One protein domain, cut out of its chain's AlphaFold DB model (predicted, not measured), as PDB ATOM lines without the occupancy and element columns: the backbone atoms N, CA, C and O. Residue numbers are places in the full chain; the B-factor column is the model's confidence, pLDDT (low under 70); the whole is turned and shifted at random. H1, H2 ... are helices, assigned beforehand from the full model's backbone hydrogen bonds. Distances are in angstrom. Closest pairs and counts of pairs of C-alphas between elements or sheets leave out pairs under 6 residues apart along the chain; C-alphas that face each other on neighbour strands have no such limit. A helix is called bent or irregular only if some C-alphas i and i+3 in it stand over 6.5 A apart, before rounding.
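Overview. This is residues 45 to 237 of the 239 residues of an uncharacterized protein of Candidatus Geothermarchaeota archaeon (UniProt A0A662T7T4). This is a long rod: at one end a head in which H2 and H5 pack on H1b, with H3 packed on H2 and H4 joining H3 to H5, and from it H1a, H7 and H6 stretch as a loose shaft, H7 between the other two. The 193 printed residues hold seven named helices, H1 to H7 in order, and no named strand: all helix. The whole is loose, radius of gyration of the C-alphas 23.7 A, spanning 75 by 31 by 23 A.

Arrangement. Start at H1, residues 47 to 95, assigned as one helix by its hydrogen bonds but bent: C-alphas 66 and 69 are 7.5 A apart, between arms H1a, residues 47 to 66, and H1b, residues 69 to 95. H1b is irregular, C-alphas 79 and 82 being 7.3 A apart. H2, residues 98 to 106, touches H1b as a hairpin, closest C-alphas Leu 88 and Ala 101, 4.9 A. Next come H3, residues 113 to 125, and H4, residues 130 to 139, a hairpin touching at C-alphas Leu 124 and Pro 130, 6.1 A, their closest. H5, residues 144 to 158, touches H1b, closest C-alphas Ser 81 and Phe 146, 4.9 A. H6, residues 164 to 206, and H7, residues 211 to 236, form a hairpin, closest C-alphas Pro 197 and Ala 217, 4.8 A. H1a touches no helix but is near H7. H1b, H5, H6 and H7 form a bundle, helices grouped lengthwise. Every O i to N i+4 pair is within hydrogen-bond range in H2, H3, H4 and H5, against 13 of 16 in H1a, 21 of 23 in H1b, 37 of 39 in H6 and 18 of 22 in H7.

Along the chain. Find C-alpha 47 at (-60.109, 16.035, -21.749), where H1a begins its 29.0 A; H1b measures 36.2 A. H6 runs 61.4 A, and H7 39.2 A to C-alpha 236 at (-34.973, 18.585, -47.769).

Size, cuts and confidence. The farthest C-alphas, Gly 127 and Glu 208, are 76.7 A apart. The printed part has no cut and no long link. Mean pLDDT of the printed part is 76.0, with 81 residues under 70, among them 45 to 71.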
ATOM      1  N   ASP A  45     -66.824  14.363 -22.254       49.72
ATOM      2  CA  ASP A  45     -65.903  15.411 -21.751       49.72
ATOM      3  C   ASP A  45     -64.628  15.644 -22.598       49.72
ATOM      4  O   ASP A  45     -63.879  14.741 -22.978       49.72
ATOM      5  N   LEU A  46     -64.370  16.936 -22.838       46.59
ATOM      6  CA  LEU A  46     -63.255  17.579 -23.554       46.59
ATOM      7  C   LEU A  46     -61.813  17.063 -23.259       46.59
ATOM      8  O   LEU A  46     -61.017  17.015 -24.202       46.59
ATOM      9  N   PRO A  47     -61.419  16.649 -22.030       52.06
ATOM     10  CA  PRO A  47     -60.109  16.035 -21.749       52.06
ATOM     11  C   PRO A  47     -59.795  14.766 -22.561       52.06
ATOM     12  O   PRO A  47     -58.626  14.395 -22.690       52.06
ATOM     13  N   PHE A  48     -60.806  14.121 -23.150       51.75
ATOM     14  CA  PHE A  48     -60.664  12.893 -23.932       51.75
ATOM     15  C   PHE A  48     -59.898  13.072 -25.255       51.75
ATOM     16  O   PHE A  48     -59.145  12.186 -25.652       51.75
ATOM     17  N   LEU A  49     -60.023  14.229 -25.916       51.56
ATOM     18  CA  LEU A  49     -59.324  14.497 -27.180       51.56
ATOM     19  C   LEU A  49     -57.850  14.853 -26.978       51.56
ATOM     20  O   LEU A  49     -57.035  14.568 -27.848       51.56
ATOM     21  N   ILE A  50     -57.495  15.435 -25.830       55.62
ATOM     22  CA  ILE A  50     -56.155  15.975 -25.567       55.62
ATOM     23  C   ILE A  50     -55.141  14.853 -25.292       55.62
ATOM     24  O   ILE A  50     -53.991  14.957 -25.706       55.62
ATOM     25  N   SER A  51     -55.559  13.758 -24.649       55.50
ATOM     26  CA  SER A  51     -54.677  12.643 -24.262       55.50
ATOM     27  C   SER A  51     -54.032  11.891 -25.450       55.50
ATOM     28  O   SER A  51     -52.799  11.833 -25.511       55.50
ATOM     29  N   PRO A  52     -54.789  11.371 -26.441       58.31
ATOM     30  CA  PRO A  52     -54.190  10.697 -27.596       58.31
ATOM     31  C   PRO A  52     -53.390  11.665 -28.479       58.31
ATOM     32  O   PRO A  52     -52.356  11.293 -29.031       58.31
ATOM     33  N   LEU A  53     -53.814  12.929 -28.554       57.59
ATOM     34  CA  LEU A  53     -53.104  14.003 -29.251       57.59
ATOM     35  C   LEU A  53     -51.751  14.320 -28.607       57.59
ATOM     36  O   LEU A  53     -50.737  14.376 -29.299       57.59
ATOM     37  N   ALA A  54     -51.709  14.461 -27.281       60.88
ATOM     38  CA  ALA A  54     -50.479  14.676 -26.528       60.88
ATOM     39  C   ALA A  54     -49.535  13.467 -26.631       60.88
ATOM     40  O   ALA A  54     -48.331  13.646 -26.808       60.88
ATOM     41  N   GLY A  55     -50.075  12.242 -26.596       65.25
ATOM     42  CA  GLY A  55     -49.307  11.014 -26.817       65.25
ATOM     43  C   GLY A  55     -48.683  10.951 -28.213       65.25
ATOM     44  O   GLY A  55     -47.504  10.623 -28.352       65.25
ATOM     45  N   LEU A  56     -49.437  11.345 -29.244       62.03
ATOM     46  CA  LEU A  56     -48.948  11.415 -30.619       62.03
ATOM     47  C   LEU A  56     -47.869  12.498 -30.785       62.03
ATOM     48  O   LEU A  56     -46.818  12.226 -31.363       62.03
ATOM     49  N   ILE A  57     -48.069  13.690 -30.212       65.06
ATOM     50  CA  ILE A  57     -47.073  14.778 -30.217       65.06
ATOM     51  C   ILE A  57     -45.786  14.344 -29.500       65.06
ATOM     52  O   ILE A  57     -44.689  14.540 -30.029       65.06
ATOM     53  N   ALA A  58     -45.895  13.705 -28.332       64.25
ATOM     54  CA  ALA A  58     -44.748  13.206 -27.579       64.25
ATOM     55  C   ALA A  58     -43.988  12.109 -28.343       64.25
ATOM     56  O   ALA A  58     -42.756  12.137 -28.404       64.25
ATOM     57  N   ALA A  59     -44.702  11.176 -28.982       62.97
ATOM     58  CA  ALA A  59     -44.100  10.139 -29.816       62.97
ATOM     59  C   ALA A  59     -43.345  10.744 -31.013       62.97
ATOM     60  O   ALA A  59     -42.193  10.381 -31.264       62.97
ATOM     61  N   VAL A  60     -43.947  11.720 -31.702       65.31
ATOM     62  CA  VAL A  60     -43.308  12.442 -32.812       65.31
ATOM     63  C   VAL A  60     -42.057  13.187 -32.334       65.31
ATOM     64  O   VAL A  60     -41.002  13.051 -32.953       65.31
ATOM     65  N   MET A  61     -42.119  13.903 -31.206       63.75
ATOM     66  CA  MET A  61     -40.957  14.604 -30.640       63.75
ATOM     67  C   MET A  61     -39.812  13.654 -30.266       63.75
ATOM     68  O   MET A  61     -38.645  13.957 -30.530       63.75
ATOM     69  N   LEU A  62     -40.117  12.490 -29.682       65.31
ATOM     70  CA  LEU A  62     -39.110  11.488 -29.320       65.31
ATOM     71  C   LEU A  62     -38.425  10.886 -30.553       65.31
ATOM     72  O   LEU A  62     -37.199  10.729 -30.561       65.31
ATOM     73  N   ILE A  63     -39.191  10.607 -31.611       60.75
ATOM     74  CA  ILE A  63     -38.648  10.162 -32.901       60.75
ATOM     75  C   ILE A  63     -37.752  11.262 -33.490       60.75
ATOM     76  O   ILE A  63     -36.615  10.990 -33.885       60.75
ATOM     77  N   TYR A  64     -38.197  12.519 -33.473       62.03
ATOM     78  CA  TYR A  64     -37.437  13.638 -34.032       62.03
ATOM     79  C   TYR A  64     -36.107  13.864 -33.300       62.03
ATOM     80  O   TYR A  64     -35.055  13.988 -33.932       62.03
ATOM     81  N   ARG A  65     -36.121  13.832 -31.959       64.94
ATOM     82  CA  ARG A  65     -34.917  14.019 -31.135       64.94
ATOM     83  C   ARG A  65     -33.875  12.931 -31.388       64.94
ATOM     84  O   ARG A  65     -32.681  13.219 -31.409       64.94
ATOM     85  N   LYS A  66     -34.316  11.683 -31.566       59.59
ATOM     86  CA  LYS A  66     -33.416  10.534 -31.724       59.59
ATOM     87  C   LYS A  66     -32.886  10.394 -33.153       59.59
ATOM     88  O   LYS A  66     -31.729  10.022 -33.328       59.59
ATOM     89  N   TYR A  67     -33.693  10.720 -34.164       60.59
ATOM     90  CA  TYR A  67     -33.364  10.441 -35.566       60.59
ATOM     91  C   TYR A  67     -33.018  11.668 -36.416       60.59
ATOM     92  O   TYR A  67     -32.445  11.500 -37.494       60.59
ATOM     93  N   GLY A  68     -33.271  12.894 -35.943       66.12
ATOM     94  CA  GLY A  68     -33.054  14.114 -36.728       66.12
ATOM     95  C   GLY A  68     -31.635  14.254 -37.296       66.12
ATOM     96  O   GLY A  68     -31.458  14.685 -38.433       66.12
ATOM     97  N   ARG A  69     -30.606  13.806 -36.559       68.25
ATOM     98  CA  ARG A  69     -29.212  13.850 -37.037       68.25
ATOM     99  C   ARG A  69     -28.940  12.872 -38.186       68.25
ATOM    100  O   ARG A  69     -28.255  13.242 -39.134       68.25
ATOM    101  N   TYR A  70     -29.475  11.651 -38.117       69.19
ATOM    102  CA  TYR A  70     -29.277  10.629 -39.153       69.19
ATOM    103  C   TYR A  70     -29.931  11.040 -40.473       69.19
ATOM    104  O   TYR A  70     -29.311  10.939 -41.527       69.19
ATOM    105  N   PHE A  71     -31.156  11.561 -40.413       68.94
ATOM    106  CA  PHE A  71     -31.862  12.018 -41.609       68.94
ATOM    107  C   PHE A  71     -31.236  13.272 -42.214       68.94
ATOM    108  O   PHE A  71     -31.106  13.351 -43.432       68.94
ATOM    109  N   LYS A  72     -30.742  14.199 -41.381       76.00
ATOM    110  CA  LYS A  72     -29.980  15.356 -41.865       76.00
ATOM    111  C   LYS A  72     -28.738  14.927 -42.652       76.00
ATOM    112  O   LYS A  72     -28.491  15.454 -43.732       76.00
ATOM    113  N   LEU A  73     -27.993  13.943 -42.141       77.06
ATOM    114  CA  LEU A  73     -26.871  13.339 -42.864       77.06
ATOM    115  C   LEU A  73     -27.354  12.666 -44.155       77.06
ATOM    116  O   LEU A  73     -26.858  12.968 -45.230       77.06
ATOM    117  N   GLN A  74     -28.376  11.815 -44.091       80.25
ATOM    118  CA  GLN A  74     -28.908  11.142 -45.277       80.25
ATOM    119  C   GLN A  74     -29.314  12.120 -46.393       80.25
ATOM    120  O   GLN A  74     -28.994  11.875 -47.558       80.25
ATOM    121  N   SER A  75     -29.995  13.216 -46.050       77.81
ATOM    122  CA  SER A  75     -30.406  14.256 -46.999       77.81
ATOM    123  C   SER A  75     -29.191  14.952 -47.619       77.81
ATOM    124  O   SER A  75     -29.082  14.988 -48.843       77.81
ATOM    125  N   LEU A  76     -28.212  15.371 -46.806       84.12
ATOM    126  CA  LEU A  76     -26.982  16.017 -47.284       84.12
ATOM    127  C   LEU A  76     -26.222  15.141 -48.290       84.12
ATOM    128  O   LEU A  76     -25.882  15.598 -49.381       84.12
ATOM    129  N   TYR A  77     -26.005  13.864 -47.971       84.88
ATOM    130  CA  TYR A  77     -25.292  12.946 -48.865       84.88
ATOM    131  C   TYR A  77     -26.089  12.631 -50.133       84.88
ATOM    132  O   TYR A  77     -25.498  12.425 -51.187       84.88
ATOM    133  N   THR A  78     -27.420  12.615 -50.051       81.56
ATOM    134  CA  THR A  78     -28.283  12.445 -51.230       81.56
ATOM    135  C   THR A  78     -28.238  13.675 -52.130       81.56
ATOM    136  O   THR A  78     -28.174  13.537 -53.344       81.56
ATOM    137  N   PHE A  79     -28.236  14.877 -51.555       81.88
ATOM    138  CA  PHE A  79     -28.198  16.123 -52.314       81.88
ATOM    139  C   PHE A  79     -26.879  16.280 -53.082       81.88
ATOM    140  O   PHE A  79     -26.871  16.569 -54.276       81.88
ATOM    141  N   TYR A  80     -25.751  16.019 -52.417       85.81
ATOM    142  CA  TYR A  80     -24.430  16.150 -53.032       85.81
ATOM    143  C   TYR A  80     -23.983  14.916 -53.826       85.81
ATOM    144  O   TYR A  80     -22.911  14.955 -54.435       85.81
ATOM    145  N   SER A  81     -24.771  13.834 -53.868       87.00
ATOM    146  CA  SER A  81     -24.332  12.584 -54.494       87.00
ATOM    147  C   SER A  81     -23.976  12.770 -55.962       87.00
ATOM    148  O   SER A  81     -22.910  12.343 -56.389       87.00
ATOM    149  N   ALA A  82     -24.826  13.452 -56.730       82.50
ATOM    150  CA  ALA A  82     -24.593  13.649 -58.156       82.50
ATOM    151  C   ALA A  82     -23.310  14.432 -58.428       82.50
ATOM    152  O   ALA A  82     -22.491  14.019 -59.247       82.50
ATOM    153  N   TYR A  83     -23.099  15.512 -57.680       85.69
ATOM    154  CA  TYR A  83     -21.902  16.331 -57.803       85.69
ATOM    155  C   TYR A  83     -20.627  15.548 -57.466       85.69
ATOM    156  O   TYR A  83     -19.648  15.604 -58.215       85.69
ATOM    157  N   VAL A  84     -20.636  14.809 -56.352       91.38
ATOM    158  CA  VAL A  84     -19.467  14.051 -55.887       91.38
ATOM    159  C   VAL A  84     -19.136  12.920 -56.854       91.38
ATOM    160  O   VAL A  84     -17.985  12.799 -57.264       91.38
ATOM    161  N   ILE A  85     -20.128  12.126 -57.263       90.44
ATOM    162  CA  ILE A  85     -19.898  11.017 -58.194       90.44
ATOM    163  C   ILE A  85     -19.441  11.537 -59.556       90.44
ATOM    164  O   ILE A  85     -18.479  11.006 -60.103       90.44
ATOM    165  N   ASN A  86     -20.045  12.609 -60.075       84.56
ATOM    166  CA  ASN A  86     -19.588  13.218 -61.321       84.56
ATOM    167  C   ASN A  86     -18.136  13.706 -61.212       84.56
ATOM    168  O   ASN A  86     -17.309  13.417 -62.070       84.56
ATOM    169  N   SER A  87     -17.794  14.384 -60.116       88.75
ATOM    170  CA  SER A  87     -16.430  14.859 -59.878       88.75
ATOM    171  C   SER A  87     -15.419  13.709 -59.790       88.75
ATOM    172  O   SER A  87     -14.315  13.836 -60.318       88.75
ATOM    173  N   LEU A  88     -15.795  12.570 -59.192       91.62
ATOM    174  CA  LEU A  88     -14.966  11.360 -59.175       91.62
ATOM    175  C   LEU A  88     -14.756  10.789 -60.579       91.62
ATOM    176  O   LEU A  88     -13.626  10.484 -60.956       91.62
ATOM    177  N   VAL A  89     -15.834  10.664 -61.352       87.62
ATOM    178  CA  VAL A  89     -15.809  10.128 -62.720       87.62
ATOM    179  C   VAL A  89     -14.965  11.006 -63.635       87.62
ATOM    180  O   VAL A  89     -14.102  10.492 -64.341       87.62
ATOM    181  N   VAL A  90     -15.173  12.323 -63.610       86.00
ATOM    182  CA  VAL A  90     -14.428  13.285 -64.433       86.00
ATOM    183  C   VAL A  90     -12.940  13.243 -64.097       86.00
ATOM    184  O   VAL A  90     -12.108  13.094 -64.993       86.00
ATOM    185  N   GLU A  91     -12.590  13.317 -62.811       90.56
ATOM    186  CA  GLU A  91     -11.188  13.338 -62.390       90.56
ATOM    187  C   GLU A  91     -10.481  12.013 -62.691       90.56
ATOM    188  O   GLU A  91      -9.345  12.003 -63.174       90.56
ATOM    189  N   TYR A  92     -11.155  10.880 -62.475       90.31
ATOM    190  CA  TYR A  92     -10.619   9.582 -62.872       90.31
ATOM    191  C   TYR A  92     -10.493   9.473 -64.392       90.31
ATOM    192  O   TYR A  92      -9.496   8.956 -64.884       90.31
ATOM    193  N   SER A  93     -11.460   9.970 -65.163       85.06
ATOM    194  CA  SER A  93     -11.413   9.879 -66.626       85.06
ATOM    195  C   SER A  93     -10.216  10.632 -67.200       85.06
ATOM    196  O   SER A  93      -9.570  10.104 -68.105       85.06
ATOM    197  N   ALA A  94      -9.889  11.793 -66.621       86.88
ATOM    198  CA  ALA A  94      -8.749  12.622 -67.003       86.88
ATOM    199  C   ALA A  94      -7.399  12.056 -66.532       86.88
ATOM    200  O   ALA A  94      -6.415  12.108 -67.263       86.88
ATOM    201  N   THR A  95      -7.330  11.522 -65.309       90.56
ATOM    202  CA  THR A  95      -6.045  11.168 -64.677       90.56
ATOM    203  C   THR A  95      -5.758   9.673 -64.599       90.56
ATOM    204  O   THR A  95      -4.642   9.287 -64.252       90.56
ATOM    205  N   LYS A  96      -6.772   8.838 -64.847       89.25
ATOM    206  CA  LYS A  96      -6.787   7.383 -64.618       89.25
ATOM    207  C   LYS A  96      -6.347   6.979 -63.204       89.25
ATOM    208  O   LYS A  96      -5.870   5.871 -62.988       89.25
ATOM    209  N   SER A  97      -6.514   7.872 -62.225       90.69
ATOM    210  CA  SER A  97      -6.080   7.667 -60.843       90.69
ATOM    211  C   SER A  97      -7.230   7.889 -59.865       90.69
ATOM    212  O   SER A  97      -7.709   9.010 -59.684       90.69
ATOM    213  N   ILE A  98      -7.638   6.819 -59.171       92.06
ATOM    214  CA  ILE A  98      -8.633   6.892 -58.086       92.06
ATOM    215  C   ILE A  98      -8.137   7.828 -56.984       92.06
ATOM    216  O   ILE A  98      -8.906   8.620 -56.453       92.06
ATOM    217  N   PHE A  99      -6.839   7.790 -56.681       93.75
ATOM    218  CA  PHE A  99      -6.235   8.643 -55.664       93.75
ATOM    219  C   PHE A  99      -6.446  10.134 -55.960       93.75
ATOM    220  O   PHE A  99      -6.882  10.880 -55.084       93.75
ATOM    221  N   LYS A 100      -6.202  10.576 -57.204       93.12
ATOM    222  CA  LYS A 100      -6.441  11.974 -57.604       93.12
ATOM    223  C   LYS A 100      -7.926  12.340 -57.546       93.12
ATOM    224  O   LYS A 100      -8.259  13.411 -57.044       93.12
ATOM    225  N   ALA A 101      -8.804  11.427 -57.961       94.00
ATOM    226  CA  ALA A 101     -10.252  11.601 -57.855       94.00
ATOM    227  C   ALA A 101     -10.712  11.801 -56.401       94.00
ATOM    228  O   ALA A 101     -11.390  12.783 -56.097       94.00
ATOM    229  N   ILE A 102     -10.281  10.933 -55.483       95.25
ATOM    230  CA  ILE A 102     -10.573  11.047 -54.048       95.25
ATOM    231  C   ILE A 102     -10.013  12.349 -53.478       95.25
ATOM    232  O   ILE A 102     -10.730  13.070 -52.782       95.25
ATOM    233  N   ARG A 103      -8.766  12.696 -53.821       95.12
ATOM    234  CA  ARG A 103      -8.128  13.941 -53.386       95.12
ATOM    235  C   ARG A 103      -8.962  15.160 -53.779       95.12
ATOM    236  O   ARG A 103      -9.167  16.039 -52.951       95.12
ATOM    237  N   ARG A 104      -9.493  15.208 -55.003       94.12
ATOM    238  CA  ARG A 104     -10.344  16.321 -55.454       94.12
ATOM    239  C   ARG A 104     -11.588  16.500 -54.578       94.12
ATOM    240  O   ARG A 104     -11.909  17.629 -54.219       94.12
ATOM    241  N   ILE A 105     -12.261  15.412 -54.198       95.25
ATOM    242  CA  ILE A 105     -13.435  15.472 -53.307       95.25
ATOM    243  C   ILE A 105     -13.046  15.854 -51.876       95.25
ATOM    244  O   ILE A 105     -13.740  16.636 -51.226       95.25
ATOM    245  N   ALA A 106     -11.912  15.356 -51.388       94.12
ATOM    246  CA  ALA A 106     -11.406  15.706 -50.066       94.12
ATOM    247  C   ALA A 106     -11.210  17.231 -49.908       94.12
ATOM    248  O   ALA A 106     -11.392  17.773 -48.820       94.12
ATOM    249  N   PHE A 107     -10.926  17.945 -51.005       93.19
ATOM    250  CA  PHE A 107     -10.757  19.403 -51.030       93.19
ATOM    251  C   PHE A 107     -11.964  20.195 -51.581       93.19
ATOM    252  O   PHE A 107     -11.882  21.418 -51.686       93.19
ATOM    253  N   SER A 108     -13.102  19.559 -51.900       86.25
ATOM    254  CA  SER A 108     -14.246  20.211 -52.574       86.25
ATOM    255  C   SER A 108     -15.111  21.128 -51.688       86.25
ATOM    256  O   SER A 108     -16.122  21.648 -52.152       86.25
ATOM    257  N   LYS A 109     -14.710  21.370 -50.429       89.31
ATOM    258  CA  LYS A 109     -15.420  22.196 -49.428       89.31
ATOM    259  C   LYS A 109     -16.872  21.764 -49.167       89.31
ATOM    260  O   LYS A 109     -17.670  22.570 -48.691       89.31
ATOM    261  N   ILE A 110     -17.218  20.502 -49.425       87.25
ATOM    262  CA  ILE A 110     -18.524  19.952 -49.056       87.25
ATOM    263  C   ILE A 110     -18.426  19.477 -47.602       87.25
ATOM    264  O   ILE A 110     -17.654  18.557 -47.323       87.25
ATOM    265  N   PRO A 111     -19.160  20.077 -46.647       81.19
ATOM    266  CA  PRO A 111     -19.086  19.672 -45.243       81.19
ATOM    267  C   PRO A 111     -19.411  18.182 -45.073       81.19
ATOM    268  O   PRO A 111     -20.117  17.626 -45.905       81.19
ATOM    269  N   GLU A 112     -18.949  17.555 -43.988       86.94
ATOM    270  CA  GLU A 112     -19.066  16.104 -43.702       86.94
ATOM    271  C   GLU A 112     -18.431  15.206 -44.794       86.94
ATOM    272  O   GLU A 112     -17.462  14.520 -44.499       86.94
ATOM    273  N   ILE A 113     -18.837  15.295 -46.065       90.50
ATOM    274  CA  ILE A 113     -18.288  14.532 -47.198       90.50
ATOM    275  C   ILE A 113     -16.795  14.798 -47.404       90.50
ATOM    276  O   ILE A 113     -16.021  13.854 -47.510       90.50
ATOM    277  N   SER A 114     -16.344  16.055 -47.455       91.56
ATOM    278  CA  SER A 114     -14.911  16.343 -47.609       91.56
ATOM    279  C   SER A 114     -14.102  15.835 -46.412       91.56
ATOM    280  O   SER A 114     -12.968  15.403 -46.595       91.56
ATOM    281  N   ARG A 115     -14.681  15.823 -45.199       93.25
ATOM    282  CA  ARG A 115     -14.036  15.261 -43.999       93.25
ATOM    283  C   ARG A 115     -13.888  13.746 -44.126       93.25
ATOM    284  O   ARG A 115     -12.791  13.232 -43.952       93.25
ATOM    285  N   ASP A 116     -14.953  13.063 -44.519       94.00
ATOM    286  CA  ASP A 116     -14.938  11.624 -44.761       94.00
ATOM    287  C   ASP A 116     -13.939  11.244 -45.863       94.00
ATOM    288  O   ASP A 116     -13.176  10.290 -45.731       94.00
ATOM    289  N   PHE A 117     -13.880  12.018 -46.950       95.56
ATOM    290  CA  PHE A 117     -12.927  11.773 -48.033       95.56
ATOM    291  C   PHE A 117     -11.481  12.097 -47.647       95.56
ATOM    292  O   PHE A 117     -10.571  11.501 -48.219       95.56
ATOM    293  N   MET A 118     -11.247  12.982 -46.674       95.25
ATOM    294  CA  MET A 118      -9.923  13.158 -46.067       95.25
ATOM    295  C   MET A 118      -9.506  11.929 -45.258       95.25
ATOM    296  O   MET A 118      -8.356  11.505 -45.357       95.25
ATOM    297  N   GLU A 119     -10.431  11.319 -44.508       94.50
ATOM    298  CA  GLU A 119     -10.164  10.055 -43.810       94.50
ATOM    299  C   GLU A 119      -9.838   8.941 -44.813       94.50
ATOM    300  O   GLU A 119      -8.811   8.280 -44.676       94.50
ATOM    301  N   ILE A 120     -10.628   8.803 -45.884       95.06
ATOM    302  CA  ILE A 120     -10.330   7.863 -46.977       95.06
ATOM    303  C   ILE A 120      -8.948   8.150 -47.563       95.06
ATOM    304  O   ILE A 120      -8.138   7.237 -47.686       95.06
ATOM    305  N   LEU A 121      -8.649   9.410 -47.899       94.81
ATOM    306  CA  LEU A 121      -7.364   9.803 -48.476       94.81
ATOM    307  C   LEU A 121      -6.194   9.412 -47.564       94.81
ATOM    308  O   LEU A 121      -5.181   8.938 -48.071       94.81
ATOM    309  N   SER A 122      -6.341   9.561 -46.244       94.56
ATOM    310  CA  SER A 122      -5.307   9.164 -45.282       94.56
ATOM    311  C   SER A 122      -5.005   7.661 -45.329       94.56
ATOM    312  O   SER A 122      -3.833   7.289 -45.359       94.56
ATOM    313  N   LEU A 123      -6.034   6.815 -45.462       92.94
ATOM    314  CA  LEU A 123      -5.886   5.361 -45.611       92.94
ATOM    315  C   LEU A 123      -5.203   4.989 -46.938       92.94
ATOM    316  O   LEU A 123      -4.382   4.072 -47.002       92.94
ATOM    317  N   LEU A 124      -5.486   5.736 -48.009       92.81
ATOM    318  CA  LEU A 124      -4.819   5.517 -49.297       92.81
ATOM    319  C   LEU A 124      -3.334   5.889 -49.246       92.81
ATOM    320  O   LEU A 124      -2.513   5.203 -49.848       92.81
ATOM    321  N   VAL A 125      -2.980   6.961 -48.529       92.69
ATOM    322  CA  VAL A 125      -1.577   7.373 -48.346       92.69
ATOM    323  C   VAL A 125      -0.784   6.309 -47.584       92.69
ATOM    324  O   VAL A 125       0.387   6.100 -47.888       92.69
ATOM    325  N   THR A 126      -1.416   5.584 -46.656       93.00
ATOM    326  CA  THR A 126      -0.791   4.457 -45.946       93.00
ATOM    327  C   THR A 126      -0.684   3.173 -46.778       93.00
ATOM    328  O   THR A 126      -0.196   2.164 -46.278       93.00
ATOM    329  N   GLY A 127      -1.101   3.196 -48.048       91.62
ATOM    330  CA  GLY A 127      -0.975   2.069 -48.973       91.62
ATOM    331  C   GLY A 127      -2.157   1.100 -48.967       91.62
ATOM    332  O   GLY A 127      -2.059   0.031 -49.570       91.62
ATOM    333  N   GLU A 128      -3.278   1.439 -48.321       92.38
ATOM    334  CA  GLU A 128      -4.474   0.600 -48.397       92.38
ATOM    335  C   GLU A 128      -5.064   0.582 -49.813       92.38
ATOM    336  O   GLU A 128      -4.989   1.555 -50.570       92.38
ATOM    337  N   ASN A 129      -5.691  -0.540 -50.181       92.31
ATOM    338  CA  ASN A 129      -6.265  -0.714 -51.510       92.31
ATOM    339  C   ASN A 129      -7.453   0.253 -51.727       92.31
ATOM    340  O   ASN A 129      -8.481   0.104 -51.055       92.31
ATOM    341  N   PRO A 130      -7.394   1.166 -52.720       90.25
ATOM    342  CA  PRO A 130      -8.447   2.156 -52.939       90.25
ATOM    343  C   PRO A 130      -9.835   1.571 -53.191       90.25
ATOM    344  O   PRO A 130     -10.833   2.138 -52.749       90.25
ATOM    345  N   HIS A 131      -9.924   0.422 -53.863       91.50
ATOM    346  CA  HIS A 131     -11.207  -0.229 -54.113       91.50
ATOM    347  C   HIS A 131     -11.839  -0.758 -52.829       91.50
ATOM    348  O   HIS A 131     -13.052  -0.631 -52.654       91.50
ATOM    349  N   ALA A 132     -11.033  -1.349 -51.944       92.94
ATOM    350  CA  ALA A 132     -11.517  -1.896 -50.683       92.94
ATOM    351  C   ALA A 132     -12.018  -0.775 -49.765       92.94
ATOM    352  O   ALA A 132     -13.156  -0.835 -49.301       92.94
ATOM    353  N   VAL A 133     -11.222   0.288 -49.608       94.44
ATOM    354  CA  VAL A 133     -11.559   1.427 -48.743       94.44
ATOM    355  C   VAL A 133     -12.835   2.128 -49.216       94.44
ATOM    356  O   VAL A 133     -13.746   2.363 -48.423       94.44
ATOM    357  N   ILE A 134     -12.956   2.421 -50.517       93.81
ATOM    358  CA  ILE A 134     -14.151   3.091 -51.055       93.81
ATOM    359  C   ILE A 134     -15.381   2.183 -50.957       93.81
ATOM    360  O   ILE A 134     -16.471   2.676 -50.669       93.81
ATOM    361  N   ARG A 135     -15.238   0.866 -51.170       94.31
ATOM    362  CA  ARG A 135     -16.353  -0.084 -51.038       94.31
ATOM    363  C   ARG A 135     -16.851  -0.143 -49.597       94.31
ATOM    364  O   ARG A 135     -18.050  -0.002 -49.369       94.31
ATOM    365  N   GLU A 136     -15.942  -0.290 -48.638       93.94
ATOM    366  CA  GLU A 136     -16.283  -0.301 -47.215       93.94
ATOM    367  C   GLU A 136     -16.937   1.017 -46.786       93.94
ATOM    368  O   GLU A 136     -17.926   1.024 -46.048       93.94
ATOM    369  N   TYR A 137     -16.420   2.142 -47.277       94.06
ATOM    370  CA  TYR A 137     -17.020   3.447 -47.047       94.06
ATOM    371  C   TYR A 137     -18.434   3.541 -47.632       94.06
ATOM    372  O   TYR A 137     -19.345   3.981 -46.930       94.06
ATOM    373  N   ALA A 138     -18.640   3.092 -48.876       92.56
ATOM    374  CA  ALA A 138     -19.933   3.121 -49.559       92.56
ATOM    375  C   ALA A 138     -21.001   2.307 -48.813       92.56
ATOM    376  O   ALA A 138     -22.130   2.770 -48.656       92.56
ATOM    377  N   GLU A 139     -20.653   1.127 -48.295       90.38
ATOM    378  CA  GLU A 139     -21.575   0.278 -47.527       90.38
ATOM    379  C   GLU A 139     -22.057   0.919 -46.220       90.38
ATOM    380  O   GLU A 139     -23.137   0.585 -45.727       90.38
ATOM    381  N   LYS A 140     -21.280   1.857 -45.670       86.75
ATOM    382  CA  LYS A 140     -21.595   2.572 -44.426       86.75
ATOM    383  C   LYS A 140     -22.401   3.852 -44.649       86.75
ATOM    384  O   LYS A 140     -22.824   4.473 -43.673       86.75
ATOM    385  N   GLN A 141     -22.639   4.251 -45.898       88.12
ATOM    386  CA  GLN A 141     -23.315   5.508 -46.198       88.12
ATOM    387  C   GLN A 141     -24.808   5.469 -45.850       88.12
ATOM    388  O   GLN A 141     -25.499   4.503 -46.176       88.12
ATOM    389  N   PRO A 142     -25.355   6.536 -45.233       81.06
ATOM    390  CA  PRO A 142     -26.778   6.609 -44.910       81.06
ATOM    391  C   PRO A 142     -27.660   6.813 -46.155       81.06
ATOM    392  O   PRO A 142     -28.843   6.465 -46.148       81.06
ATOM    393  N   SER A 143     -27.109   7.391 -47.229       84.75
ATOM    394  CA  SER A 143     -27.810   7.589 -48.500       84.75
ATOM    395  C   SER A 143     -27.583   6.408 -49.443       84.75
ATOM    396  O   SER A 143     -26.464   6.176 -49.896       84.75
ATOM    397  N   GLU A 144     -28.662   5.702 -49.799       82.12
ATOM    398  CA  GLU A 144     -28.607   4.627 -50.801       82.12
ATOM    399  C   GLU A 144     -28.241   5.152 -52.197       82.12
ATOM    400  O   GLU A 144     -27.594   4.439 -52.955       82.12
ATOM    401  N   VAL A 145     -28.594   6.402 -52.530       82.38
ATOM    402  CA  VAL A 145     -28.212   7.033 -53.810       82.38
ATOM    403  C   VAL A 145     -26.706   7.266 -53.852       82.38
ATOM    404  O   VAL A 145     -26.044   6.954 -54.838       82.38
ATOM    405  N   PHE A 146     -26.141   7.779 -52.758       88.31
ATOM    406  CA  PHE A 146     -24.704   8.000 -52.678       88.31
ATOM    407  C   PHE A 146     -23.923   6.683 -52.684       88.31
ATOM    408  O   PHE A 146     -22.953   6.535 -53.426       88.31
ATOM    409  N   LYS A 147     -24.397   5.691 -51.925       89.81
ATOM    410  CA  LYS A 147     -23.855   4.331 -51.915       89.81
ATOM    411  C   LYS A 147     -23.887   3.687 -53.300       89.81
ATOM    412  O   LYS A 147     -22.859   3.194 -53.755       89.81
ATOM    413  N   SER A 148     -25.037   3.694 -53.978       86.00
ATOM    414  CA  SER A 148     -25.159   3.096 -55.312       86.00
ATOM    415  C   SER A 148     -24.277   3.816 -56.330       86.00
ATOM    416  O   SER A 148     -23.651   3.158 -57.159       86.00
ATOM    417  N   GLY A 149     -24.151   5.141 -56.219       87.50
ATOM    418  CA  GLY A 149     -23.251   5.949 -57.035       87.50
ATOM    419  C   GLY A 149     -21.778   5.582 -56.845       87.50
ATOM    420  O   GLY A 149     -21.076   5.365 -57.832       87.50
ATOM    421  N   LEU A 150     -21.313   5.441 -55.599       92.25
ATOM    422  CA  LEU A 150     -19.928   5.050 -55.295       92.25
ATOM    423  C   LEU A 150     -19.613   3.630 -55.769       92.25
ATOM    424  O   LEU A 150     -18.562   3.393 -56.361       92.25
ATOM    425  N   LEU A 151     -20.528   2.685 -55.540       90.56
ATOM    426  CA  LEU A 151     -20.366   1.310 -56.011       90.56
ATOM    427  C   LEU A 151     -20.355   1.245 -57.540       90.56
ATOM    428  O   LEU A 151     -19.503   0.574 -58.111       90.56
ATOM    429  N   SER A 152     -21.236   1.998 -58.200       86.81
ATOM    430  CA  SER A 152     -21.260   2.095 -59.663       86.81
ATOM    431  C   SER A 152     -19.959   2.681 -60.207       86.81
ATOM    432  O   SER A 152     -19.410   2.140 -61.162       86.81
ATOM    433  N   PHE A 153     -19.427   3.734 -59.576       88.88
ATOM    434  CA  PHE A 153     -18.114   4.282 -59.914       88.88
ATOM    435  C   PHE A 153     -17.023   3.207 -59.821       88.88
ATOM    436  O   PHE A 153     -16.286   3.014 -60.784       88.88
ATOM    437  N   LEU A 154     -16.955   2.457 -58.716       90.50
ATOM    438  CA  LEU A 154     -15.962   1.390 -58.547       90.50
ATOM    439  C   LEU A 154     -16.080   0.288 -59.602       90.50
ATOM    440  O   LEU A 154     -15.057  -0.161 -60.117       90.50
ATOM    441  N   THR A 155     -17.297  -0.138 -59.935       86.81
ATOM    442  CA  THR A 155     -17.528  -1.141 -60.981       86.81
ATOM    443  C   THR A 155     -17.061  -0.629 -62.345       86.81
ATOM    444  O   THR A 155     -16.358  -1.336 -63.060       86.81
ATOM    445  N   LEU A 156     -17.365   0.627 -62.688       83.12
ATOM    446  CA  LEU A 156     -16.945   1.231 -63.957       83.12
ATOM    447  C   LEU A 156     -15.426   1.405 -64.060       83.12
ATOM    448  O   LEU A 156     -14.866   1.224 -65.141       83.12
ATOM    449  N   VAL A 157     -14.760   1.728 -62.945       86.44
ATOM    450  CA  VAL A 157     -13.293   1.724 -62.858       86.44
ATOM    451  C   VAL A 157     -12.748   0.332 -63.184       86.44
ATOM    452  O   VAL A 157     -11.850   0.221 -64.015       86.44
ATOM    453  N   GLN A 158     -13.289  -0.715 -62.550       85.75
ATOM    454  CA  GLN A 158     -12.824  -2.098 -62.721       85.75
ATOM    455  C   GLN A 158     -13.051  -2.624 -64.139       85.75
ATOM    456  O   GLN A 158     -12.189  -3.303 -64.685       85.75
ATOM    457  N   GLU A 159     -14.186  -2.290 -64.750       82.38
ATOM    458  CA  GLU A 159     -14.502  -2.691 -66.123       82.38
ATOM    459  C   GLU A 159     -13.755  -1.867 -67.185       82.38
ATOM    460  O   GLU A 159     -13.848  -2.177 -68.370       82.38
ATOM    461  N   GLY A 160     -13.069  -0.782 -66.805       74.38
ATOM    462  CA  GLY A 160     -12.430   0.145 -67.745       74.38
ATOM    463  C   GLY A 160     -13.413   0.937 -68.622       74.38
ATOM    464  O   GLY A 160     -12.991   1.716 -69.476       74.38
ATOM    465  N   LYS A 161     -14.725   0.791 -68.404       68.62
ATOM    466  CA  LYS A 161     -15.810   1.387 -69.206       68.62
ATOM    467  C   LYS A 161     -16.255   2.744 -68.668       68.62
ATOM    468  O   LYS A 161     -17.449   3.019 -68.547       68.62
ATOM    469  N   MET A 162     -15.310   3.605 -68.304       66.88
ATOM    470  CA  MET A 162     -15.662   4.905 -67.745       66.88
ATOM    471  C   MET A 162     -15.960   5.913 -68.864       66.88
ATOM    472  O   MET A 162     -15.092   6.678 -69.273       66.88
ATOM    473  N   SER A 163     -17.197   5.884 -69.370       66.12
ATOM    474  CA  SER A 163     -17.765   7.005 -70.122       66.12
ATOM    475  C   SER A 163     -18.481   7.954 -69.144       66.12
ATOM    476  O   SER A 163     -19.335   7.490 -68.372       66.12
ATOM    477  N   PRO A 164     -18.158   9.263 -69.144       61.91
ATOM    478  CA  PRO A 164     -18.838  10.259 -68.314       61.91
ATOM    479  C   PRO A 164     -20.358  10.250 -68.521       61.91
ATOM    480  O   PRO A 164     -21.117  10.258 -67.550       61.91
ATOM    481  N   ASP A 165     -20.795  10.112 -69.775       63.91
ATOM    482  CA  ASP A 165     -22.205  10.183 -70.167       63.91
ATOM    483  C   ASP A 165     -23.029   9.030 -69.586       63.91
ATOM    484  O   ASP A 165     -24.134   9.228 -69.080       63.91
ATOM    485  N   TYR A 166     -22.464   7.819 -69.569       62.34
ATOM    486  CA  TYR A 166     -23.145   6.634 -69.044       62.34
ATOM    487  C   TYR A 166     -23.374   6.718 -67.528       62.34
ATOM    488  O   TYR A 166     -24.399   6.269 -67.006       62.34
ATOM    489  N   THR A 167     -22.427   7.320 -66.807       59.84
ATOM    490  CA  THR A 167     -22.521   7.445 -65.347       59.84
ATOM    491  C   THR A 167     -23.511   8.532 -64.957       59.84
ATOM    492  O   THR A 167     -24.326   8.319 -64.060       59.84
ATOM    493  N   LEU A 168     -23.496   9.659 -65.673       62.72
ATOM    494  CA  LEU A 168     -24.455  10.745 -65.493       62.72
ATOM    495  C   LEU A 168     -25.882  10.298 -65.798       62.72
ATOM    496  O   LEU A 168     -26.781  10.606 -65.023       62.72
ATOM    497  N   GLN A 169     -26.091   9.502 -66.848       65.06
ATOM    498  CA  GLN A 169     -27.418   9.005 -67.201       65.06
ATOM    499  C   GLN A 169     -27.995   8.065 -66.130       65.06
ATOM    500  O   GLN A 169     -29.159   8.197 -65.753       65.06
ATOM    501  N   LYS A 170     -27.189   7.149 -65.573       63.12
ATOM    502  CA  LYS A 170     -27.633   6.284 -64.461       63.12
ATOM    503  C   LYS A 170     -27.963   7.072 -63.199       63.12
ATOM    504  O   LYS A 170     -28.914   6.736 -62.493       63.12
ATOM    505  N   LEU A 171     -27.179   8.105 -62.913       62.56
ATOM    506  CA  LEU A 171     -27.386   8.942 -61.743       62.56
ATOM    507  C   LEU A 171     -28.615   9.834 -61.905       62.56
ATOM    508  O   LEU A 171     -29.403   9.917 -60.969       62.56
ATOM    509  N   ASP A 172     -28.825  10.379 -63.104       66.31
ATOM    510  CA  ASP A 172     -30.016  11.136 -63.488       66.31
ATOM    511  C   ASP A 172     -31.288  10.286 -63.355       66.31
ATOM    512  O   ASP A 172     -32.272  10.731 -62.770       66.31
ATOM    513  N   ILE A 173     -31.256   9.020 -63.792       64.06
ATOM    514  CA  ILE A 173     -32.369   8.074 -63.602       64.06
ATOM    515  C   ILE A 173     -32.643   7.836 -62.108       64.06
ATOM    516  O   ILE A 173     -33.803   7.839 -61.691       64.06
ATOM    517  N   ALA A 174     -31.604   7.668 -61.284       59.94
ATOM    518  CA  ALA A 174     -31.764   7.469 -59.843       59.94
ATOM    519  C   ALA A 174     -32.330   8.719 -59.140       59.94
ATOM    520  O   ALA A 174     -33.215   8.601 -58.288       59.94
ATOM    521  N   THR A 175     -31.881   9.921 -59.519       62.38
ATOM    522  CA  THR A 175     -32.434  11.183 -59.005       62.38
ATOM    523  C   THR A 175     -33.850  11.437 -59.504       62.38
ATOM    524  O   THR A 175     -34.700  11.798 -58.697       62.38
ATOM    525  N   LYS A 176     -34.159  11.175 -60.779       67.00
ATOM    526  CA  LYS A 176     -35.521  11.279 -61.332       67.00
ATOM    527  C   LYS A 176     -36.484  10.309 -60.659       67.00
ATOM    528  O   LYS A 176     -37.599  10.697 -60.327       67.00
ATOM    529  N   GLY A 177     -36.047   9.079 -60.387       64.00
ATOM    530  CA  GLY A 177     -36.822   8.113 -59.606       64.00
ATOM    531  C   GLY A 177     -37.150   8.636 -58.205       64.00
ATOM    532  O   GLY A 177     -38.292   8.539 -57.761       64.00
ATOM    533  N   ARG A 178     -36.178   9.272 -57.540       63.34
ATOM    534  CA  ARG A 178     -36.370   9.897 -56.222       63.34
ATOM    535  C   ARG A 178     -37.292  11.119 -56.279       63.34
ATOM    536  O   ARG A 178     -38.140  11.261 -55.406       63.34
ATOM    537  N   ILE A 179     -37.151  11.975 -57.296       66.12
ATOM    538  CA  ILE A 179     -38.035  13.129 -57.526       66.12
ATOM    539  C   ILE A 179     -39.470  12.643 -57.708       66.12
ATOM    540  O   ILE A 179     -40.360  13.143 -57.034       66.12
ATOM    541  N   ARG A 180     -39.682  11.604 -58.522       69.31
ATOM    542  CA  ARG A 180     -41.001  10.999 -58.727       69.31
ATOM    543  C   ARG A 180     -41.568  10.398 -57.440       69.31
ATOM    544  O   ARG A 180     -42.755  10.524 -57.175       69.31
ATOM    545  N   GLU A 181     -40.737   9.766 -56.614       64.94
ATOM    546  CA  GLU A 181     -41.163   9.252 -55.304       64.94
ATOM    547  C   GLU A 181     -41.603  10.386 -54.361       64.94
ATOM    548  O   GLU A 181     -42.600  10.260 -53.649       64.94
ATOM    549  N   VAL A 182     -40.879  11.509 -54.370       66.38
ATOM    550  CA  VAL A 182     -41.233  12.717 -53.610       66.38
ATOM    551  C   VAL A 182     -42.510  13.346 -54.158       66.38
ATOM    552  O   VAL A 182     -43.386  13.697 -53.377       66.38
ATOM    553  N   GLU A 183     -42.655  13.431 -55.474       66.56
ATOM    554  CA  GLU A 183     -43.843  13.948 -56.149       66.56
ATOM    555  C   GLU A 183     -45.085  13.116 -55.808       66.56
ATOM    556  O   GLU A 183     -46.101  13.668 -55.404       66.56
ATOM    557  N   VAL A 184     -44.986  11.782 -55.847       70.88
ATOM    558  CA  VAL A 184     -46.067  10.884 -55.409       70.88
ATOM    559  C   VAL A 184     -46.407  11.118 -53.937       70.88
ATOM    560  O   VAL A 184     -47.583  11.203 -53.592       70.88
ATOM    561  N   LYS A 185     -45.405  11.270 -53.061       67.62
ATOM    562  CA  LYS A 185     -45.630  11.564 -51.635       67.62
ATOM    563  C   LYS A 185     -46.319  12.913 -51.419       67.62
ATOM    564  O   LYS A 185     -47.217  12.991 -50.586       67.62
ATOM    565  N   ILE A 186     -45.930  13.946 -52.168       71.25
ATOM    566  CA  ILE A 186     -46.562  15.271 -52.129       71.25
ATOM    567  C   ILE A 186     -48.005  15.180 -52.624       71.25
ATOM    568  O   ILE A 186     -48.901  15.682 -51.957       71.25
ATOM    569  N   THR A 187     -48.252  14.494 -53.738       70.19
ATOM    570  CA  THR A 187     -49.598  14.325 -54.296       70.19
ATOM    571  C   THR A 187     -50.511  13.567 -53.340       70.19
ATOM    572  O   THR A 187     -51.605  14.035 -53.048       70.19
ATOM    573  N   VAL A 188     -50.056  12.439 -52.783       69.62
ATOM    574  CA  VAL A 188     -50.811  11.693 -51.761       69.62
ATOM    575  C   VAL A 188     -51.110  12.589 -50.564       69.62
ATOM    576  O   VAL A 188     -52.234  12.599 -50.072       69.62
ATOM    577  N   PHE A 189     -50.135  13.375 -50.116       67.31
ATOM    578  CA  PHE A 189     -50.340  14.295 -49.011       67.31
ATOM    579  C   PHE A 189     -51.374  15.378 -49.316       67.31
ATOM    580  O   PHE A 189     -52.268  15.586 -48.503       67.31
ATOM    581  N   ILE A 190     -51.279  16.042 -50.471       68.44
ATOM    582  CA  ILE A 190     -52.257  17.042 -50.915       68.44
ATOM    583  C   ILE A 190     -53.647  16.402 -50.915       68.44
ATOM    584  O   ILE A 190     -54.569  16.941 -50.309       68.44
ATOM    585  N   THR A 191     -53.781  15.203 -51.481       68.50
ATOM    586  CA  THR A 191     -55.039  14.452 -51.452       68.50
ATOM    587  C   THR A 191     -55.538  14.249 -50.021       68.50
ATOM    588  O   THR A 191     -56.671  14.608 -49.727       68.50
ATOM    589  N   PHE A 192     -54.716  13.763 -49.088       67.25
ATOM    590  CA  PHE A 192     -55.143  13.607 -47.692       67.25
ATOM    591  C   PHE A 192     -55.487  14.939 -47.011       67.25
ATOM    592  O   PHE A 192     -56.466  15.002 -46.273       67.25
ATOM    593  N   LEU A 193     -54.741  16.011 -47.274       68.75
ATOM    594  CA  LEU A 193     -54.960  17.326 -46.670       68.75
ATOM    595  C   LEU A 193     -56.314  17.934 -47.068       68.75
ATOM    596  O   LEU A 193     -56.934  18.623 -46.257       68.75
ATOM    597  N   PHE A 194     -56.773  17.679 -48.297       69.75
ATOM    598  CA  PHE A 194     -58.048  18.186 -48.811       69.75
ATOM    599  C   PHE A 194     -59.216  17.214 -48.600       69.75
ATOM    600  O   PHE A 194     -60.314  17.645 -48.251       69.75
ATOM    601  N   PHE A 195     -59.002  15.906 -48.766       71.12
ATOM    602  CA  PHE A 195     -60.079  14.915 -48.675       71.12
ATOM    603  C   PHE A 195     -60.392  14.484 -47.242       71.12
ATOM    604  O   PHE A 195     -61.557  14.241 -46.937       71.12
ATOM    605  N   LEU A 196     -59.403  14.406 -46.343       72.81
ATOM    606  CA  LEU A 196     -59.641  13.960 -44.966       72.81
ATOM    607  C   LEU A 196     -60.617  14.887 -44.210       72.81
ATOM    608  O   LEU A 196     -61.567  14.368 -43.623       72.81
ATOM    609  N   PRO A 197     -60.483  16.230 -44.256       68.12
ATOM    610  CA  PRO A 197     -61.448  17.132 -43.627       68.12
ATOM    611  C   PRO A 197     -62.851  17.005 -44.227       68.12
ATOM    612  O   PRO A 197     -63.828  17.012 -43.483       68.12
ATOM    613  N   MET A 198     -62.964  16.829 -45.552       71.00
ATOM    614  CA  MET A 198     -64.261  16.614 -46.206       71.00
ATOM    615  C   MET A 198     -64.928  15.313 -45.761       71.00
ATOM    616  O   MET A 198     -66.124  15.314 -45.493       71.00
ATOM    617  N   LEU A 199     -64.171  14.219 -45.629       73.88
ATOM    618  CA  LEU A 199     -64.697  12.947 -45.127       73.88
ATOM    619  C   LEU A 199     -65.152  13.048 -43.668       73.88
ATOM    620  O   LEU A 199     -66.171  12.465 -43.309       73.88
ATOM    621  N   ILE A 200     -64.437  13.812 -42.838       72.19
ATOM    622  CA  ILE A 200     -64.834  14.076 -41.449       72.19
ATOM    623  C   ILE A 200     -66.132  14.886 -41.413       72.19
ATOM    624  O   ILE A 200     -67.048  14.518 -40.684       72.19
ATOM    625  N   LEU A 201     -66.242  15.945 -42.220       74.38
ATOM    626  CA  LEU A 201     -67.459  16.758 -42.321       74.38
ATOM    627  C   LEU A 201     -68.660  15.928 -42.797       74.38
ATOM    628  O   LEU A 201     -69.728  15.996 -42.190       74.38
ATOM    629  N   LEU A 202     -68.471  15.103 -43.830       73.81
ATOM    630  CA  LEU A 202     -69.487  14.168 -44.319       73.81
ATOM    631  C   LEU A 202     -69.884  13.153 -43.248       73.81
ATOM    632  O   LEU A 202     -71.071  12.936 -43.041       73.81
ATOM    633  N   GLY A 203     -68.923  12.562 -42.536       74.06
ATOM    634  CA  GLY A 203     -69.202  11.627 -41.447       74.06
ATOM    635  C   GLY A 203     -69.995  12.281 -40.316       74.06
ATOM    636  O   GLY A 203     -71.015  11.749 -39.892       74.06
ATOM    637  N   VAL A 204     -69.585  13.471 -39.873       76.56
ATOM    638  CA  VAL A 204     -70.318  14.233 -38.850       76.56
ATOM    639  C   VAL A 204     -71.750  14.521 -39.303       76.56
ATOM    640  O   VAL A 204     -72.677  14.343 -38.518       76.56
ATOM    641  N   SER A 205     -71.938  14.890 -40.574       77.00
ATOM    642  CA  SER A 205     -73.260  15.167 -41.141       77.00
ATOM    643  C   SER A 205     -74.131  13.919 -41.315       77.00
ATOM    644  O   SER A 205     -75.334  14.004 -41.100       77.00
ATOM    645  N   LEU A 206     -73.563  12.785 -41.735       80.50
ATOM    646  CA  LEU A 206     -74.311  11.552 -42.022       80.50
ATOM    647  C   LEU A 206     -74.714  10.794 -40.755       80.50
ATOM    648  O   LEU A 206     -75.735  10.116 -40.754       80.50
ATOM    649  N   TYR A 207     -73.913  10.891 -39.695       79.69
ATOM    650  CA  TYR A 207     -74.163  10.217 -38.417       79.69
ATOM    651  C   TYR A 207     -74.804  11.130 -37.366       79.69
ATOM    652  O   TYR A 207     -74.854  10.753 -36.198       79.69
ATOM    653  N   GLU A 208     -75.252  12.328 -37.765       83.44
ATOM    654  CA  GLU A 208     -75.882  13.326 -36.884       83.44
ATOM    655  C   GLU A 208     -75.060  13.606 -35.611       83.44
ATOM    656  O   GLU A 208     -75.588  13.818 -34.518       83.44
ATOM    657  N   LEU A 209     -73.727  13.590 -35.741       75.62
ATOM    658  CA  LEU A 209     -72.846  13.836 -34.608       75.62
ATOM    659  C   LEU A 209     -72.963  15.304 -34.161       75.62
ATOM    660  O   LEU A 209     -73.157  16.194 -34.994       75.62
ATOM    661  N   PRO A 210     -72.787  15.592 -32.858       80.94
ATOM    662  CA  PRO A 210     -72.827  16.956 -32.348       80.94
ATOM    663  C   PRO A 210     -71.913  17.910 -33.128       80.94
ATOM    664  O   PRO A 210     -70.772  17.582 -33.463       80.94
ATOM    665  N   SER A 211     -72.378  19.139 -33.351       74.50
ATOM    666  CA  SER A 211     -71.631  20.170 -34.088       74.50
ATOM    667  C   SER A 211     -70.258  20.491 -33.480       74.50
ATOM    668  O   SER A 211     -69.365  20.966 -34.179       74.50
ATOM    669  N   SER A 212     -70.031  20.157 -32.205       74.06
ATOM    670  CA  SER A 212     -68.726  20.245 -31.544       74.06
ATOM    671  C   SER A 212     -67.634  19.401 -32.215       74.06
ATOM    672  O   SER A 212     -66.458  19.748 -32.116       74.06
ATOM    673  N   TYR A 213     -67.989  18.328 -32.928       70.75
ATOM    674  CA  TYR A 213     -67.030  17.484 -33.649       70.75
ATOM    675  C   TYR A 213     -66.525  18.121 -34.954       70.75
ATOM    676  O   TYR A 213     -65.493  17.694 -35.471       70.75
ATOM    677  N   LEU A 214     -67.165  19.189 -35.453       72.12
ATOM    678  CA  LEU A 214     -66.707  19.922 -36.644       72.12
ATOM    679  C   LEU A 214     -65.318  20.547 -36.442       72.12
ATOM    680  O   LEU A 214     -64.544  20.649 -37.391       72.12
ATOM    681  N   TRP A 215     -64.958  20.886 -35.197       71.50
ATOM    682  CA  TRP A 215     -63.632  21.405 -34.844       71.50
ATOM    683  C   TRP A 215     -62.500  20.391 -35.052       71.50
ATOM    684  O   TRP A 215     -61.340  20.788 -35.173       71.50
ATOM    685  N   LEU A 216     -62.804  19.093 -35.152       67.19
ATOM    686  CA  LEU A 216     -61.786  18.077 -35.428       67.19
ATOM    687  C   LEU A 216     -61.187  18.216 -36.821       67.19
ATOM    688  O   LEU A 216     -60.002  17.942 -36.982       67.19
ATOM    689  N   ALA A 217     -61.969  18.661 -37.806       64.56
ATOM    690  CA  ALA A 217     -61.510  18.807 -39.181       64.56
ATOM    691  C   ALA A 217     -60.310  19.773 -39.305       64.56
ATOM    692  O   ALA A 217     -59.257  19.321 -39.761       64.56
ATOM    693  N   PRO A 218     -60.379  21.044 -38.847       62.75
ATOM    694  CA  PRO A 218     -59.236  21.955 -38.913       62.75
ATOM    695  C   PRO A 218     -58.068  21.520 -38.013       62.75
ATOM    696  O   PRO A 218     -56.914  21.690 -38.401       62.75
ATOM    697  N   ILE A 219     -58.323  20.905 -36.850       68.44
ATOM    698  CA  ILE A 219     -57.258  20.411 -35.955       68.44
ATOM    699  C   ILE A 219     -56.472  19.269 -36.613       68.44
ATOM    700  O   ILE A 219     -55.241  19.286 -36.618       68.44
ATOM    701  N   LEU A 220     -57.165  18.295 -37.214       67.12
ATOM    702  CA  LEU A 220     -56.533  17.224 -37.988       67.12
ATOM    703  C   LEU A 220     -55.790  17.773 -39.200       67.12
ATOM    704  O   LEU A 220     -54.705  17.292 -39.503       67.12
ATOM    705  N   GLN A 221     -56.320  18.805 -39.856       68.62
ATOM    706  CA  GLN A 221     -55.661  19.445 -40.991       68.62
ATOM    707  C   GLN A 221     -54.349  20.128 -40.582       68.62
ATOM    708  O   GLN A 221     -53.338  19.957 -41.260       68.62
ATOM    709  N   VAL A 222     -54.331  20.823 -39.438       67.94
ATOM    710  CA  VAL A 222     -53.112  21.413 -38.857       67.94
ATOM    711  C   VAL A 222     -52.122  20.326 -38.438       67.94
ATOM    712  O   VAL A 222     -50.936  20.452 -38.723       67.94
ATOM    713  N   LEU A 223     -52.579  19.231 -37.824       65.75
ATOM    714  CA  LEU A 223     -51.710  18.110 -37.443       65.75
ATOM    715  C   LEU A 223     -51.090  17.417 -38.650       65.75
ATOM    716  O   LEU A 223     -49.889  17.172 -38.668       65.75
ATOM    717  N   VAL A 224     -51.895  17.106 -39.664       67.81
ATOM    718  CA  VAL A 224     -51.441  16.498 -40.918       67.81
ATOM    719  C   VAL A 224     -50.479  17.452 -41.630       67.81
ATOM    720  O   VAL A 224     -49.396  17.035 -42.040       67.81
ATOM    721  N   GLY A 225     -50.819  18.743 -41.674       64.56
ATOM    722  CA  GLY A 225     -49.966  19.827 -42.155       64.56
ATOM    723  C   GLY A 225     -48.619  19.896 -41.445       64.56
ATOM    724  O   GLY A 225     -47.589  19.965 -42.105       64.56
ATOM    725  N   GLU A 226     -48.601  19.810 -40.119       63.69
ATOM    726  CA  GLU A 226     -47.382  19.895 -39.318       63.69
ATOM    727  C   GLU A 226     -46.549  18.612 -39.413       63.69
ATOM    728  O   GLU A 226     -45.333  18.678 -39.580       63.69
ATOM    729  N   VAL A 227     -47.180  17.432 -39.403       65.75
ATOM    730  CA  VAL A 227     -46.515  16.140 -39.653       65.75
ATOM    731  C   VAL A 227     -45.850  16.145 -41.027       65.75
ATOM    732  O   VAL A 227     -44.727  15.659 -41.168       65.75
ATOM    733  N   PHE A 228     -46.494  16.735 -42.030       64.25
ATOM    734  CA  PHE A 228     -45.939  16.814 -43.373       64.25
ATOM    735  C   PHE A 228     -44.931  17.933 -43.571       64.25
ATOM    736  O   PHE A 228     -43.909  17.710 -44.202       64.25
ATOM    737  N   ARG A 229     -45.133  19.115 -42.987       61.47
ATOM    738  CA  ARG A 229     -44.106  20.164 -42.945       61.47
ATOM    739  C   ARG A 229     -42.838  19.617 -42.307       61.47
ATOM    740  O   ARG A 229     -41.743  19.836 -42.826       61.47
ATOM    741  N   ASN A 230     -42.997  18.844 -41.236       55.12
ATOM    742  CA  ASN A 230     -41.906  18.173 -40.548       55.12
ATOM    743  C   ASN A 230     -41.334  16.999 -41.344       55.12
ATOM    744  O   ASN A 230     -40.150  16.734 -41.186       55.12
ATOM    745  N   SER A 231     -42.099  16.341 -42.226       56.00
ATOM    746  CA  SER A 231     -41.592  15.309 -43.144       56.00
ATOM    747  C   SER A 231     -40.901  15.898 -44.391       56.00
ATOM    748  O   SER A 231     -39.936  15.319 -44.889       56.00
ATOM    749  N   LEU A 232     -41.315  17.082 -44.851       53.91
ATOM    750  CA  LEU A 232     -40.705  17.847 -45.942       53.91
ATOM    751  C   LEU A 232     -39.397  18.508 -45.509       53.91
ATOM    752  O   LEU A 232     -38.380  18.317 -46.168       53.91
ATOM    753  N   THR A 233     -39.375  19.224 -44.382       51.88
ATOM    754  CA  THR A 233     -38.116  19.749 -43.805       51.88
ATOM    755  C   THR A 233     -37.137  18.616 -43.472       51.88
ATOM    756  O   THR A 233     -35.927  18.765 -43.628       51.88
ATOM    757  N   PHE A 234     -37.654  17.438 -43.121       43.34
ATOM    758  CA  PHE A 234     -36.908  16.191 -42.940       43.34
ATOM    759  C   PHE A 234     -36.381  15.561 -44.242       43.34
ATOM    760  O   PHE A 234     -35.313  14.950 -44.222       43.34
ATOM    761  N   LEU A 235     -37.072  15.721 -45.374       44.09
ATOM    762  CA  LEU A 235     -36.596  15.273 -46.691       44.09
ATOM    763  C   LEU A 235     -35.561  16.238 -47.290       44.09
ATOM    764  O   LEU A 235     -34.592  15.791 -47.906       44.09
ATOM    765  N   TRP A 236     -35.734  17.542 -47.073       40.47
ATOM    766  CA  TRP A 236     -34.973  18.585 -47.769       40.47
ATOM    767  C   TRP A 236     -33.853  19.229 -46.950       40.47
ATOM    768  O   TRP A 236     -33.041  19.952 -47.517       40.47
ATOM    769  N   GLY A 237     -33.760  18.976 -45.641       36.75
ATOM    770  CA  GLY A 237     -32.627  19.432 -44.828       36.75
ATOM    771  C   GLY A 237     -32.444  20.955 -44.759       36.75
ATOM    772  O   GLY A 237     -31.389  21.406 -44.317       36.75
TER     773      GLY A 237